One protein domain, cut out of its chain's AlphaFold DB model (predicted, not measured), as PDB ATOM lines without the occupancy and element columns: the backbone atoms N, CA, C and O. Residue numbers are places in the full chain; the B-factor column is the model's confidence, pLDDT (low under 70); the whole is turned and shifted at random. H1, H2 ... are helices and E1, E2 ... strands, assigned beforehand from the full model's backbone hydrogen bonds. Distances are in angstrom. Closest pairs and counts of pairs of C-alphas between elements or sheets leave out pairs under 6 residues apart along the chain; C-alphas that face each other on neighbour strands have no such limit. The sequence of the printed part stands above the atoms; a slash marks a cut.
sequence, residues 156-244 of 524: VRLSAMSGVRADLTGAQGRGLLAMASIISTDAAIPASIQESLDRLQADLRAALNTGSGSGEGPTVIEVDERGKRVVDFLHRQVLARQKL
ATOM      1  N   VAL A 156      47.323  16.140  47.908       93.06
ATOM      2  CA  VAL A 156      46.604  16.296  46.652       93.06
ATOM      3  C   VAL A 156      46.226  17.760  46.568       93.06
ATOM      4  O   VAL A 156      45.529  18.266  47.448       93.06
ATOM      5  N   ARG A 157      46.700  18.446  45.533       95.12
ATOM      6  CA  ARG A 157      46.364  19.843  45.290       95.12
ATOM      7  C   ARG A 157      45.229  19.901  44.284       95.12
ATOM      8  O   ARG A 157      45.377  19.427  43.167       95.12
ATOM      9  N   LEU A 158      44.110  20.498  44.661       95.75
ATOM     10  CA  LEU A 158      43.052  20.848  43.721       95.75
ATOM     11  C   LEU A 158      43.266  22.296  43.277       95.75
ATOM     12  O   LEU A 158      43.440  23.167  44.127       95.75
ATOM     13  N   SER A 159      43.249  22.557  41.976       95.31
ATOM     14  CA  SER A 159      43.369  23.899  41.402       95.31
ATOM     15  C   SER A 159      42.097  24.237  40.637       95.31
ATOM     16  O   SER A 159      41.695  23.470  39.767       95.31
ATOM     17  N   ALA A 160      41.453  25.358  40.959       94.38
ATOM     18  CA  ALA A 160      40.286  25.833  40.228       94.38
ATOM     19  C   ALA A 160      40.640  27.008  39.313       94.38
ATOM     20  O   ALA A 160      41.438  27.872  39.677       94.38
ATOM     21  N   MET A 161      39.976  27.086  38.153       89.19
ATOM     22  CA  MET A 161      40.198  28.158  37.168       89.19
ATOM     23  C   MET A 161      39.950  29.567  37.729       89.19
ATOM     24  O   MET A 161      40.500  30.533  37.213       89.19
ATOM     25  N   SER A 162      39.163  29.701  38.803       90.44
ATOM     26  CA  SER A 162      38.949  30.971  39.512       90.44
ATOM     27  C   SER A 162      40.163  31.484  40.302       90.44
ATOM     28  O   SER A 162      40.023  32.454  41.042       90.44
ATOM     29  N   GLY A 163      41.334  30.851  40.188       93.00
ATOM     30  CA  GLY A 163      42.531  31.260  40.923       93.00
ATOM     31  C   GLY A 163      42.450  30.920  42.409       93.00
ATOM     32  O   GLY A 163      42.976  31.642  43.250       93.00
ATOM     33  N   VAL A 164      41.765  29.830  42.758       95.44
ATOM     34  CA  VAL A 164      41.770  29.281  44.120       95.44
ATOM     35  C   VAL A 164      42.340  27.870  44.108       95.44
ATOM     36  O   VAL A 164      42.179  27.130  43.138       95.44
ATOM     37  N   ARG A 165      42.988  27.480  45.203       95.94
ATOM     38  CA  ARG A 165      43.569  26.146  45.385       95.94
ATOM     39  C   ARG A 165      43.118  25.516  46.695       95.94
ATOM     40  O   ARG A 165      42.887  26.222  47.666       95.94
ATOM     41  N   ALA A 166      43.035  24.195  46.739       96.25
ATOM     42  CA  ALA A 166      42.825  23.440  47.969       96.25
ATOM     43  C   ALA A 166      43.939  22.402  48.124       96.25
ATOM     44  O   ALA A 166      44.060  21.489  47.308       96.25
ATOM     45  N   ASP A 167      44.748  22.530  49.176       94.69
ATOM     46  CA  ASP A 167      45.787  21.554  49.512       94.69
ATOM     47  C   ASP A 167      45.212  20.521  50.489       94.69
ATOM     48  O   ASP A 167      45.042  20.772  51.684       94.69
ATOM     49  N   LEU A 168      44.880  19.340  49.972       94.12
ATOM     50  CA  LEU A 168      44.288  18.255  50.743       94.12
ATOM     51  C   LEU A 168      45.367  17.297  51.231       94.12
ATOM     52  O   LEU A 168      46.158  16.769  50.453       94.12
ATOM     53  N   THR A 169      45.342  16.966  52.519       91.94
ATOM     54  CA  THR A 169      46.064  15.788  53.013       91.94
ATOM     55  C   THR A 169      45.477  14.511  52.402       91.94
ATOM     56  O   THR A 169      44.284  14.446  52.102       91.94
ATOM     57  N   GLY A 170      46.259  13.436  52.307       89.00
ATOM     58  CA  GLY A 170      45.794  12.155  51.768       89.00
ATOM     59  C   GLY A 170      44.619  11.582  52.564       89.00
ATOM     60  O   GLY A 170      43.770  10.878  52.025       89.00
ATOM     61  N   ALA A 171      44.506  11.932  53.850       87.31
ATOM     62  CA  ALA A 171      43.334  11.634  54.666       87.31
ATOM     63  C   ALA A 171      42.082  12.402  54.207       87.31
ATOM     64  O   ALA A 171      41.019  11.798  54.075       87.31
ATOM     65  N   GLN A 172      42.198  13.709  53.950       92.31
ATOM     66  CA  GLN A 172      41.101  14.524  53.416       92.31
ATOM     67  C   GLN A 172      40.708  14.072  52.007       92.31
ATOM     68  O   GLN A 172      39.526  13.844  51.769       92.31
ATOM     69  N   GLY A 173      41.679  13.846  51.114       93.75
ATOM     70  CA  GLY A 173      41.431  13.345  49.758       93.75
ATOM     71  C   GLY A 173      40.691  12.004  49.763       93.75
ATOM     72  O   GLY A 173      39.664  11.856  49.102       93.75
ATOM     73  N   ARG A 174      41.132  11.048  50.594       91.81
ATOM     74  CA  ARG A 174      40.423   9.771  50.785       91.81
ATOM     75  C   ARG A 174      39.025   9.961  51.388       91.81
ATOM     76  O   ARG A 174      38.105   9.240  51.012       91.81
ATOM     77  N   GLY A 175      38.848  10.917  52.301       90.00
ATOM     78  CA  GLY A 175      37.544  11.276  52.867       90.00
ATOM     79  C   GLY A 175      36.563  11.813  51.820       90.00
ATOM     80  O   GLY A 175      35.413  11.377  51.792       90.00
ATOM     81  N   LEU A 176      37.026  12.692  50.922       94.88
ATOM     82  CA  LEU A 176      36.232  13.189  49.794       94.88
ATOM     83  C   LEU A 176      35.887  12.067  48.812       94.88
ATOM     84  O   LEU A 176      34.721  11.921  48.458       94.88
ATOM     85  N   LEU A 177      36.862  11.232  48.436       94.44
ATOM     86  CA  LEU A 177      36.652  10.078  47.552       94.44
ATOM     87  C   LEU A 177      35.609   9.106  48.123       94.44
ATOM     88  O   LEU A 177      34.734   8.608  47.409       94.44
ATOM     89  N   ALA A 178      35.684   8.855  49.429       89.12
ATOM     90  CA  ALA A 178      34.730   8.024  50.141       89.12
ATOM     91  C   ALA A 178      33.323   8.643  50.131       89.12
ATOM     92  O   ALA A 178      32.350   7.969  49.792       89.12
ATOM     93  N   MET A 179      33.213   9.935  50.445       94.62
ATOM     94  CA  MET A 179      31.930  10.636  50.439       94.62
ATOM     95  C   MET A 179      31.302  10.681  49.045       94.62
ATOM     96  O   MET A 179      30.114  10.404  48.905       94.62
ATOM     97  N   ALA A 180      32.106  10.949  48.016       95.06
ATOM     98  CA  ALA A 180      31.663  10.899  46.631       95.06
ATOM     99  C   ALA A 180      31.091   9.517  46.295       95.06
ATOM    100  O   ALA A 180      30.018   9.437  45.713       95.06
ATOM    101  N   SER A 181      31.750   8.438  46.736       91.12
ATOM    102  CA  SER A 181      31.296   7.066  46.472       91.12
ATOM    103  C   SER A 181      29.955   6.745  47.142       91.12
ATOM    104  O   SER A 181      29.141   6.042  46.557       91.12
ATOM    105  N   ILE A 182      29.718   7.249  48.360       89.56
ATOM    106  CA  ILE A 182      28.430   7.097  49.062       89.56
ATOM    107  C   ILE A 182      27.338   7.856  48.311       89.56
ATOM    108  O   ILE A 182      26.261   7.319  48.069       89.56
ATOM    109  N   ILE A 183      27.627   9.097  47.924       94.00
ATOM    110  CA  ILE A 183      26.665   9.980  47.270       94.00
ATOM    111  C   ILE A 183      26.291   9.442  45.889       94.00
ATOM    112  O   ILE A 183      25.105   9.335  45.618       94.00
ATOM    113  N   SER A 184      27.244   8.954  45.092       92.56
ATOM    114  CA  SER A 184      26.985   8.339  43.779       92.56
ATOM    115  C   SER A 184      26.043   7.120  43.795       92.56
ATOM    116  O   SER A 184      25.635   6.673  42.728       92.56
ATOM    117  N   THR A 185      25.700   6.551  44.958       88.31
ATOM    118  CA  THR A 185      24.676   5.488  45.049       88.31
ATOM    119  C   THR A 185      23.238   6.011  45.045       88.31
ATOM    120  O   THR A 185      22.303   5.222  44.918       88.31
ATOM    121  N   ASP A 186      23.043   7.323  45.183       89.62
ATOM    122  CA  ASP A 186      21.726   7.948  45.208       89.62
ATOM    123  C   ASP A 186      21.182   8.157  43.790       89.62
ATOM    124  O   ASP A 186      21.671   8.995  43.030       89.62
ATOM    125  N   ALA A 187      20.116   7.434  43.448       85.69
ATOM    126  CA  ALA A 187      19.448   7.571  42.158       85.69
ATOM    127  C   ALA A 187      18.797   8.954  41.952       85.69
ATOM    128  O   ALA A 187      18.456   9.303  40.823       85.69
ATOM    129  N   ALA A 188      18.619   9.752  43.012       91.12
ATOM    130  CA  ALA A 188      18.020  11.083  42.927       91.12
ATOM    131  C   ALA A 188      19.001  12.184  42.472       91.12
ATOM    132  O   ALA A 188      18.609  13.350  42.362       91.12
ATOM    133  N   ILE A 189      20.275  11.860  42.220       90.94
ATOM    134  CA  ILE A 189      21.274  12.850  41.801       90.94
ATOM    135  C   ILE A 189      21.075  13.224  40.325       90.94
ATOM    136  O   ILE A 189      21.044  12.347  39.463       90.94
ATOM    137  N   PRO A 190      21.002  14.528  39.987       93.56
ATOM    138  CA  PRO A 190      20.978  14.966  38.597       93.56
ATOM    139  C   PRO A 190      22.189  14.437  37.816       93.56
ATOM    140  O   PRO A 190      23.322  14.596  38.270       93.56
ATOM    141  N   ALA A 191      21.970  13.905  36.608       93.06
ATOM    142  CA  ALA A 191      23.013  13.286  35.773       93.06
ATOM    143  C   ALA A 191      24.261  14.165  35.594       93.06
ATOM    144  O   ALA A 191      25.393  13.697  35.599       93.06
ATOM    145  N   SER A 192      24.058  15.475  35.514       91.44
ATOM    146  CA  SER A 192      25.150  16.417  35.346       91.44
ATOM    147  C   SER A 192      26.019  16.554  36.615       91.44
ATOM    148  O   SER A 192      27.209  16.838  36.526       91.44
ATOM    149  N   ILE A 193      25.452  16.384  37.818       92.75
ATOM    150  CA  ILE A 193      26.223  16.316  39.076       92.75
ATOM    151  C   ILE A 193      26.931  14.964  39.177       92.75
ATOM    152  O   ILE A 193      28.081  14.927  39.609       92.75
ATOM    153  N   GLN A 194      26.268  13.888  38.743       94.12
ATOM    154  CA  GLN A 194      26.849  12.549  38.697       94.12
ATOM    155  C   GLN A 194      28.129  12.524  37.850       94.12
ATOM    156  O   GLN A 194      29.158  12.066  38.331       94.12
ATOM    157  N   GLU A 195      28.114  13.125  36.657       94.31
ATOM    158  CA  GLU A 195      29.299  13.224  35.796       94.31
ATOM    159  C   GLU A 195      30.475  13.938  36.494       94.31
ATOM    160  O   GLU A 195      31.617  13.480  36.443       94.31
ATOM    161  N   SER A 196      30.203  15.044  37.199       94.69
ATOM    162  CA  SER A 196      31.233  15.761  37.964       94.69
ATOM    163  C   SER A 196      31.768  14.950  39.145       94.69
ATOM    164  O   SER A 196      32.957  15.033  39.445       94.69
ATOM    165  N   LEU A 197      30.909  14.177  39.821       95.31
ATOM    166  CA  LEU A 197      31.322  13.268  40.891       95.31
ATOM    167  C   LEU A 197      32.218  12.156  40.348       95.31
ATOM    168  O   LEU A 197      33.267  11.900  40.930       95.31
ATOM    169  N   ASP A 198      31.836  11.529  39.238       94.31
ATOM    170  CA  ASP A 198      32.573  10.409  38.651       94.31
ATOM    171  C   ASP A 198      33.957  10.851  38.152       94.31
ATOM    172  O   ASP A 198      34.954  10.184  38.444       94.31
ATOM    173  N   ARG A 199      34.042  12.021  37.498       95.88
ATOM    174  CA  ARG A 199      35.319  12.634  37.091       95.88
ATOM    175  C   ARG A 199      36.215  12.906  38.302       95.88
ATOM    176  O   ARG A 199      37.322  12.384  38.375       95.88
ATOM    177  N   LEU A 200      35.693  13.612  39.308       95.94
ATOM    178  CA  LEU A 200      36.438  13.922  40.531       95.94
ATOM    179  C   LEU A 200      36.903  12.654  41.271       95.94
ATOM    180  O   LEU A 200      38.001  12.627  41.822       95.94
ATOM    181  N   GLN A 201      36.090  11.593  41.299       95.56
ATOM    182  CA  GLN A 201      36.483  10.312  41.892       95.56
ATOM    183  C   GLN A 201      37.640   9.652  41.142       95.56
ATOM    184  O   GLN A 201      38.523   9.083  41.789       95.56
ATOM    185  N   ALA A 202      37.614   9.671  39.807       93.38
ATOM    186  CA  ALA A 202      38.683   9.121  38.983       93.38
ATOM    187  C   ALA A 202      39.999   9.867  39.245       93.38
ATOM    188  O   ALA A 202      40.998   9.223  39.578       93.38
ATOM    189  N   ASP A 203      39.959  11.201  39.226       95.19
ATOM    190  CA  ASP A 203      41.133  12.055  39.420       95.19
ATOM    191  C   ASP A 203      41.709  11.926  40.836       95.19
ATOM    192  O   ASP A 203      42.909  11.707  41.010       95.19
ATOM    193  N   LEU A 204      40.855  11.961  41.869       94.12
ATOM    194  CA  LEU A 204      41.288  11.755  43.255       94.12
ATOM    195  C   LEU A 204      41.904  10.369  43.451       94.12
ATOM    196  O   LEU A 204      42.900  10.238  44.157       94.12
ATOM    197  N   ARG A 205      41.321   9.325  42.854       93.81
ATOM    198  CA  ARG A 205      41.850   7.961  42.965       93.81
ATOM    199  C   ARG A 205      43.206   7.839  42.275       93.81
ATOM    200  O   ARG A 205      44.097   7.222  42.850       93.81
ATOM    201  N   ALA A 206      43.365   8.428  41.090       90.69
ATOM    202  CA  ALA A 206      44.645   8.471  40.392       90.69
ATOM    203  C   ALA A 206      45.704   9.186  41.247       90.69
ATOM    204  O   ALA A 206      46.720   8.577  41.573       90.69
ATOM    205  N   ALA A 207      45.409  10.402  41.718       91.69
ATOM    206  CA  ALA A 207      46.332  11.206  42.523       91.69
ATOM    207  C   ALA A 207      46.726  10.548  43.856       91.69
ATOM    208  O   ALA A 207      47.880  10.601  44.275       91.69
ATOM    209  N   LEU A 208      45.775   9.898  44.535       89.19
ATOM    210  CA  LEU A 208      46.040   9.198  45.797       89.19
ATOM    211  C   LEU A 208      46.845   7.906  45.609       89.19
ATOM    212  O   LEU A 208      47.463   7.454  46.568       89.19
ATOM    213  N   ASN A 209      46.830   7.308  44.414       86.38
ATOM    214  CA  ASN A 209      47.601   6.104  44.105       86.38
ATOM    215  C   ASN A 209      49.014   6.423  43.586       86.38
ATOM    216  O   ASN A 209      49.915   5.607  43.759       86.38
ATOM    217  N   THR A 210      49.224   7.582  42.951       85.19
ATOM    218  CA  THR A 210      50.539   8.011  42.438       85.19
ATOM    219  C   THR A 210      51.431   8.636  43.516       85.19
ATOM    220  O   THR A 210      52.655   8.575  43.416       85.19
ATOM    221  N   GLY A 211      50.837   9.222  44.560       64.75
ATOM    222  CA  GLY A 211      51.492  10.150  45.491       64.75
ATOM    223  C   GLY A 211      52.503   9.595  46.506       64.75
ATOM    224  O   GLY A 211      52.919  10.351  47.381       64.75
ATOM    225  N   SER A 212      52.918   8.327  46.444       60.00
ATOM    226  CA  SER A 212      53.745   7.732  47.513       60.00
ATOM    227  C   SER A 212      55.235   7.549  47.166       60.00
ATOM    228  O   SER A 212      55.999   7.161  48.049       60.00
ATOM    229  N   GLY A 213      55.678   7.807  45.922       59.50
ATOM    230  CA  GLY A 213      56.991   7.320  45.457       59.50
ATOM    231  C   GLY A 213      57.970   8.310  44.812       59.50
ATOM    232  O   GLY A 213      59.174   8.134  44.993       59.50
ATOM    233  N   SER A 214      57.520   9.316  44.054       62.38
ATOM    234  CA  SER A 214      58.405   9.966  43.065       62.38
ATOM    235  C   SER A 214      59.186  11.194  43.546       62.38
ATOM    236  O   SER A 214      60.066  11.652  42.827       62.38
ATOM    237  N   GLY A 215      58.924  11.743  44.737       73.94
ATOM    238  CA  GLY A 215      59.611  12.954  45.223       73.94
ATOM    239  C   GLY A 215      59.312  14.235  44.422       73.94
ATOM    240  O   GLY A 215      59.731  15.316  44.834       73.94
ATOM    241  N   GLU A 216      58.565  14.135  43.322       72.81
ATOM    242  CA  GLU A 216      57.890  15.256  42.675       72.81
ATOM    243  C   GLU A 216      56.756  15.748  43.582       72.81
ATOM    244  O   GLU A 216      56.217  14.989  44.386       72.81
ATOM    245  N   GLY A 217      56.451  17.044  43.517       84.88
ATOM    246  CA  GLY A 217      55.532  17.726  44.430       84.88
ATOM    247  C   GLY A 217      54.087  17.181  44.463       84.88
ATOM    248  O   GLY A 217      53.778  16.127  43.908       84.88
ATOM    249  N   PRO A 218      53.156  17.894  45.126       88.38
ATOM    250  CA  PRO A 218      51.771  17.443  45.238       88.38
ATOM    251  C   PRO A 218      51.153  17.232  43.854       88.38
ATOM    252  O   PRO A 218      51.285  18.086  42.975       88.38
ATOM    253  N   THR A 219      50.442  16.118  43.664       91.75
ATOM    254  CA  THR A 219      49.695  15.878  42.424       91.75
ATOM    255  C   THR A 219      48.602  16.936  42.292       91.75
ATOM    256  O   THR A 219      47.773  17.085  43.196       91.75
ATOM    257  N   VAL A 220      48.626  17.682  41.185       94.31
ATOM    258  CA  VAL A 220      47.666  18.750  40.894       94.31
ATOM    259  C   VAL A 220      46.505  18.181  40.084       94.31
ATOM    260  O   VAL A 220      46.717  17.577  39.039       94.31
ATOM    261  N   ILE A 221      45.284  18.380  40.569       95.75
ATOM    262  CA  ILE A 221      44.039  18.076  39.863       95.75
ATOM    263  C   ILE A 221      43.387  19.405  39.499       95.75
ATOM    264  O   ILE A 221      43.081  20.208  40.384       95.75
ATOM    265  N   GLU A 222      43.161  19.638  38.212       97.00
ATOM    266  CA  GLU A 222      42.396  20.791  37.748       97.00
ATOM    267  C   GLU A 222      40.895  20.534  37.903       97.00
ATOM    268  O   GLU A 222      40.379  19.480  37.532       97.00
ATOM    269  N   VAL A 223      40.186  21.499  38.479       96.19
ATOM    270  CA  VAL A 223      38.763  21.398  38.791       96.19
ATOM    271  C   VAL A 223      38.041  22.613  38.214       96.19
ATOM    272  O   VAL A 223      38.365  23.757  38.530       96.19
ATOM    273  N   ASP A 224      37.033  22.389  37.375       95.50
ATOM    274  CA  ASP A 224      36.188  23.476  36.871       95.50
ATOM    275  C   ASP A 224      35.302  24.085  37.988       95.50
ATOM    276  O   ASP A 224      35.198  23.566  39.105       95.50
ATOM    277  N   GLU A 225      34.606  25.195  37.711       94.69
ATOM    278  CA  GLU A 225      33.740  25.859  38.707       94.69
ATOM    279  C   GLU A 225      32.599  24.972  39.228       94.69
ATOM    280  O   GLU A 225      32.049  25.187  40.314       94.69
ATOM    281  N   ARG A 226      32.208  23.956  38.458       94.94
ATOM    282  CA  ARG A 226      31.188  22.998  38.870       94.94
ATOM    283  C   ARG A 226      31.777  21.973  39.834       94.94
ATOM    284  O   ARG A 226      31.183  21.738  40.886       94.94
ATOM    285  N   GLY A 227      32.937  21.415  39.515       95.00
ATOM    286  CA  GLY A 227      33.705  20.528  40.372       95.00
ATOM    287  C   GLY A 227      34.094  21.216  41.677       95.00
ATOM    288  O   GLY A 227      33.988  20.598  42.731       95.00
ATOM    289  N   LYS A 228      34.398  22.521  41.649       95.62
ATOM    290  CA  LYS A 228      34.635  23.335  42.849       95.62
ATOM    291  C   LYS A 228      33.462  23.260  43.830       95.62
ATOM    292  O   LYS A 228      33.643  22.919  44.999       95.62
ATOM    293  N   ARG A 229      32.238  23.481  43.331       95.12
ATOM    294  CA  ARG A 229      31.000  23.356  44.124       95.12
ATOM    295  C   ARG A 229      30.765  21.930  44.622       95.12
ATOM    296  O   ARG A 229      30.274  21.751  45.735       95.12
ATOM    297  N   VAL A 230      31.104  20.921  43.817       95.88
ATOM    298  CA  VAL A 230      31.017  19.508  44.222       95.88
ATOM    299  C   VAL A 230      31.988  19.219  45.367       95.88
ATOM    300  O   VAL A 230      31.576  18.631  46.360       95.88
ATOM    301  N   VAL A 231      33.236  19.675  45.284       96.38
ATOM    302  CA  VAL A 231      34.243  19.515  46.343       96.38
ATOM    303  C   VAL A 231      33.796  20.186  47.642       96.38
ATOM    304  O   VAL A 231      33.833  19.534  48.684       96.38
ATOM    305  N   ASP A 232      33.311  21.434  47.598       95.50
ATOM    306  CA  ASP A 232      32.778  22.116  48.790       95.50
ATOM    307  C   ASP A 232      31.604  21.338  49.400       95.50
ATOM    308  O   ASP A 232      31.528  21.140  50.615       95.50
ATOM    309  N   PHE A 233      30.694  20.842  48.558       95.31
ATOM    310  CA  PHE A 233      29.565  20.033  49.005       95.31
ATOM    311  C   PHE A 233      30.017  18.720  49.664       95.31
ATOM    312  O   PHE A 233      29.556  18.397  50.761       95.31
ATOM    313  N   LEU A 234      30.947  17.987  49.043       95.88
ATOM    314  CA  LEU A 234      31.524  16.763  49.604       95.88
ATOM    315  C   LEU A 234      32.238  17.038  50.929       95.88
ATOM    316  O   LEU A 234      32.060  16.285  51.888       95.88
ATOM    317  N   HIS A 235      33.001  18.128  51.011       95.88
ATOM    318  CA  HIS A 235      33.695  18.528  52.229       95.88
ATOM    319  C   HIS A 235      32.713  18.806  53.370       95.88
ATOM    320  O   HIS A 235      32.870  18.263  54.465       95.88
ATOM    321  N   ARG A 236      31.638  19.559  53.108       95.81
ATOM    322  CA  ARG A 236      30.580  19.806  54.101       95.81
ATOM    323  C   ARG A 236      29.905  18.517  54.563       95.81
ATOM    324  O   ARG A 236      29.676  18.354  55.758       95.81
ATOM    325  N   GLN A 237      29.647  17.567  53.660       95.88
ATOM    326  CA  GLN A 237      29.106  16.251  54.031       95.88
ATOM    327  C   GLN A 237      30.078  15.453  54.916       95.88
ATOM    328  O   GLN A 237      29.651  14.817  55.883       95.88
ATOM    329  N   VAL A 238      31.386  15.506  54.630       94.12
ATOM    330  CA  VAL A 238      32.423  14.900  55.482       94.12
ATOM    331  C   VAL A 238      32.392  15.516  56.881       94.12
ATOM    332  O   VAL A 238      32.309  14.777  57.862       94.12
ATOM    333  N   LEU A 239      32.390  16.847  56.988       93.62
ATOM    334  CA  LEU A 239      32.358  17.554  58.272       93.62
ATOM    335  C   LEU A 239      31.074  17.287  59.064       93.62
ATOM    336  O   LEU A 239      31.138  17.038  60.268       93.62
ATOM    337  N   ALA A 240      29.918  17.290  58.398       94.19
ATOM    338  CA  ALA A 240      28.640  16.971  59.024       94.19
ATOM    339  C   ALA A 240      28.682  15.572  59.653       94.19
ATOM    340  O   ALA A 240      28.399  15.413  60.839       94.19
ATOM    341  N   ARG A 241      29.122  14.551  58.904       93.25
ATOM    342  CA  ARG A 241      29.198  13.174  59.418       93.25
ATOM    343  C   ARG A 241      30.247  12.990  60.516       93.25
ATOM    344  O   ARG A 241      30.030  12.180  61.407       93.25
ATOM    345  N   GLN A 242      31.339  13.754  60.507       89.94
ATOM    346  CA  GLN A 242      32.337  13.715  61.585       89.94
ATOM    347  C   GLN A 242      31.778  14.162  62.941       89.94
ATOM    348  O   GLN A 242      32.202  13.633  63.968       89.94
ATOM    349  N   LYS A 243      30.836  15.112  62.951       91.75
ATOM    350  CA  LYS A 243      30.212  15.634  64.178       91.75
ATOM    351  C   LYS A 243      29.074  14.754  64.702       91.75
ATOM    352  O   LYS A 243      28.603  14.970  65.816       91.75
ATOM    353  N   LEU A 244      28.600  13.788  63.915       92.50
ATOM    354  CA  LEU A 244      27.383  13.041  64.216       92.50
ATOM    355  C   LEU A 244      27.687  11.613  64.690       92.50
ATOM    356  O   LEU A 244      28.634  10.981  64.220       92.50
TER     357      LEU A 244
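Overview. This is residues 156 to 244 of the 524 residues of the protein "DUF2510 domain-containing protein" of Mumia sp. Z527 (UniProt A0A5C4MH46). A small three-stranded sheet is covered on one face by three helices, and its other face is bare. H1 and H2 make a helical hairpin, with H1 standing up from the sheet and H2 running along it, while H3 crosses both. The printed part has 89 residues with three named helices and three named strands, in the order E1 E2 H1 H2 E3 H3; the mixed sheet runs E2 E1 E3, and the class is mixed, helices and strands. The whole is compact, with a radius of gyration of the C-alphas of 12.9 A and spans of 41 by 29 by 20 A.

Along the chain. E1, residues 156 to 160, begins at C-alpha 156 (46.604, 16.296, 46.652) and is 13.1 A long. E2, residues 164 to 169, is 16.7 A long. H1, residues 170 to 183, measures 19.8 A. H2, residues 191 to 210, measures 28.8 A from C-alpha 191 (23.013, 13.286, 35.773). E3, residues 219 to 223, is 12.8 A long. H3, residues 225 to 243, measures 27.7 A and ends at C-alpha 243 (30.212, 15.634, 64.178).

Arrangement. E1 and E2 form a hairpin, antiparallel at 165 degrees, with N 158 and O 166 at 2.8 A, within hydrogen-bond range. E1 and E3 are parallel at 30 degrees, with N 159 and O 221 at 2.8 A, within range. H1, H2 and H3 are on the same face of the sheet, in two layers, helices over one face. H1 stands up from the sheet, its line rising 72 degrees. H2 lies over E1 and E3, along the strands at 4 degrees to E3 on the local plane; its closest C-alphas to E3 are those of Ala 207 and Thr 219, 5.8 A. H3 runs along the strands, but only just, at 29 degrees to E1 on the local plane. H1 and H2 touch at a shallow tilt of 30 degrees, opposite ways, closest at the C-alphas of Leu 177 and Gln 201, 5.7 A. H3 touches H1 about perpendicular, at 84 degrees, closest at the C-alphas of Leu 176 and Leu 234, 5.9 A. H3 touches H2 about perpendicular, at 75 degrees, closest at the C-alphas of Ser 196 and Gly 227, 5.9 A. Every O i to N i+4 pair is within hydrogen-bond range in H1 and H3, and 15 of 16 in H2.

Size, cuts and confidence. The two C-alphas farthest apart, those of Ala 188 and Gly 215, are 41.7 A apart. The printed part has no cut and no long link. The mean pLDDT of the printed part is 91.2; residues 211 to 214 are under 70.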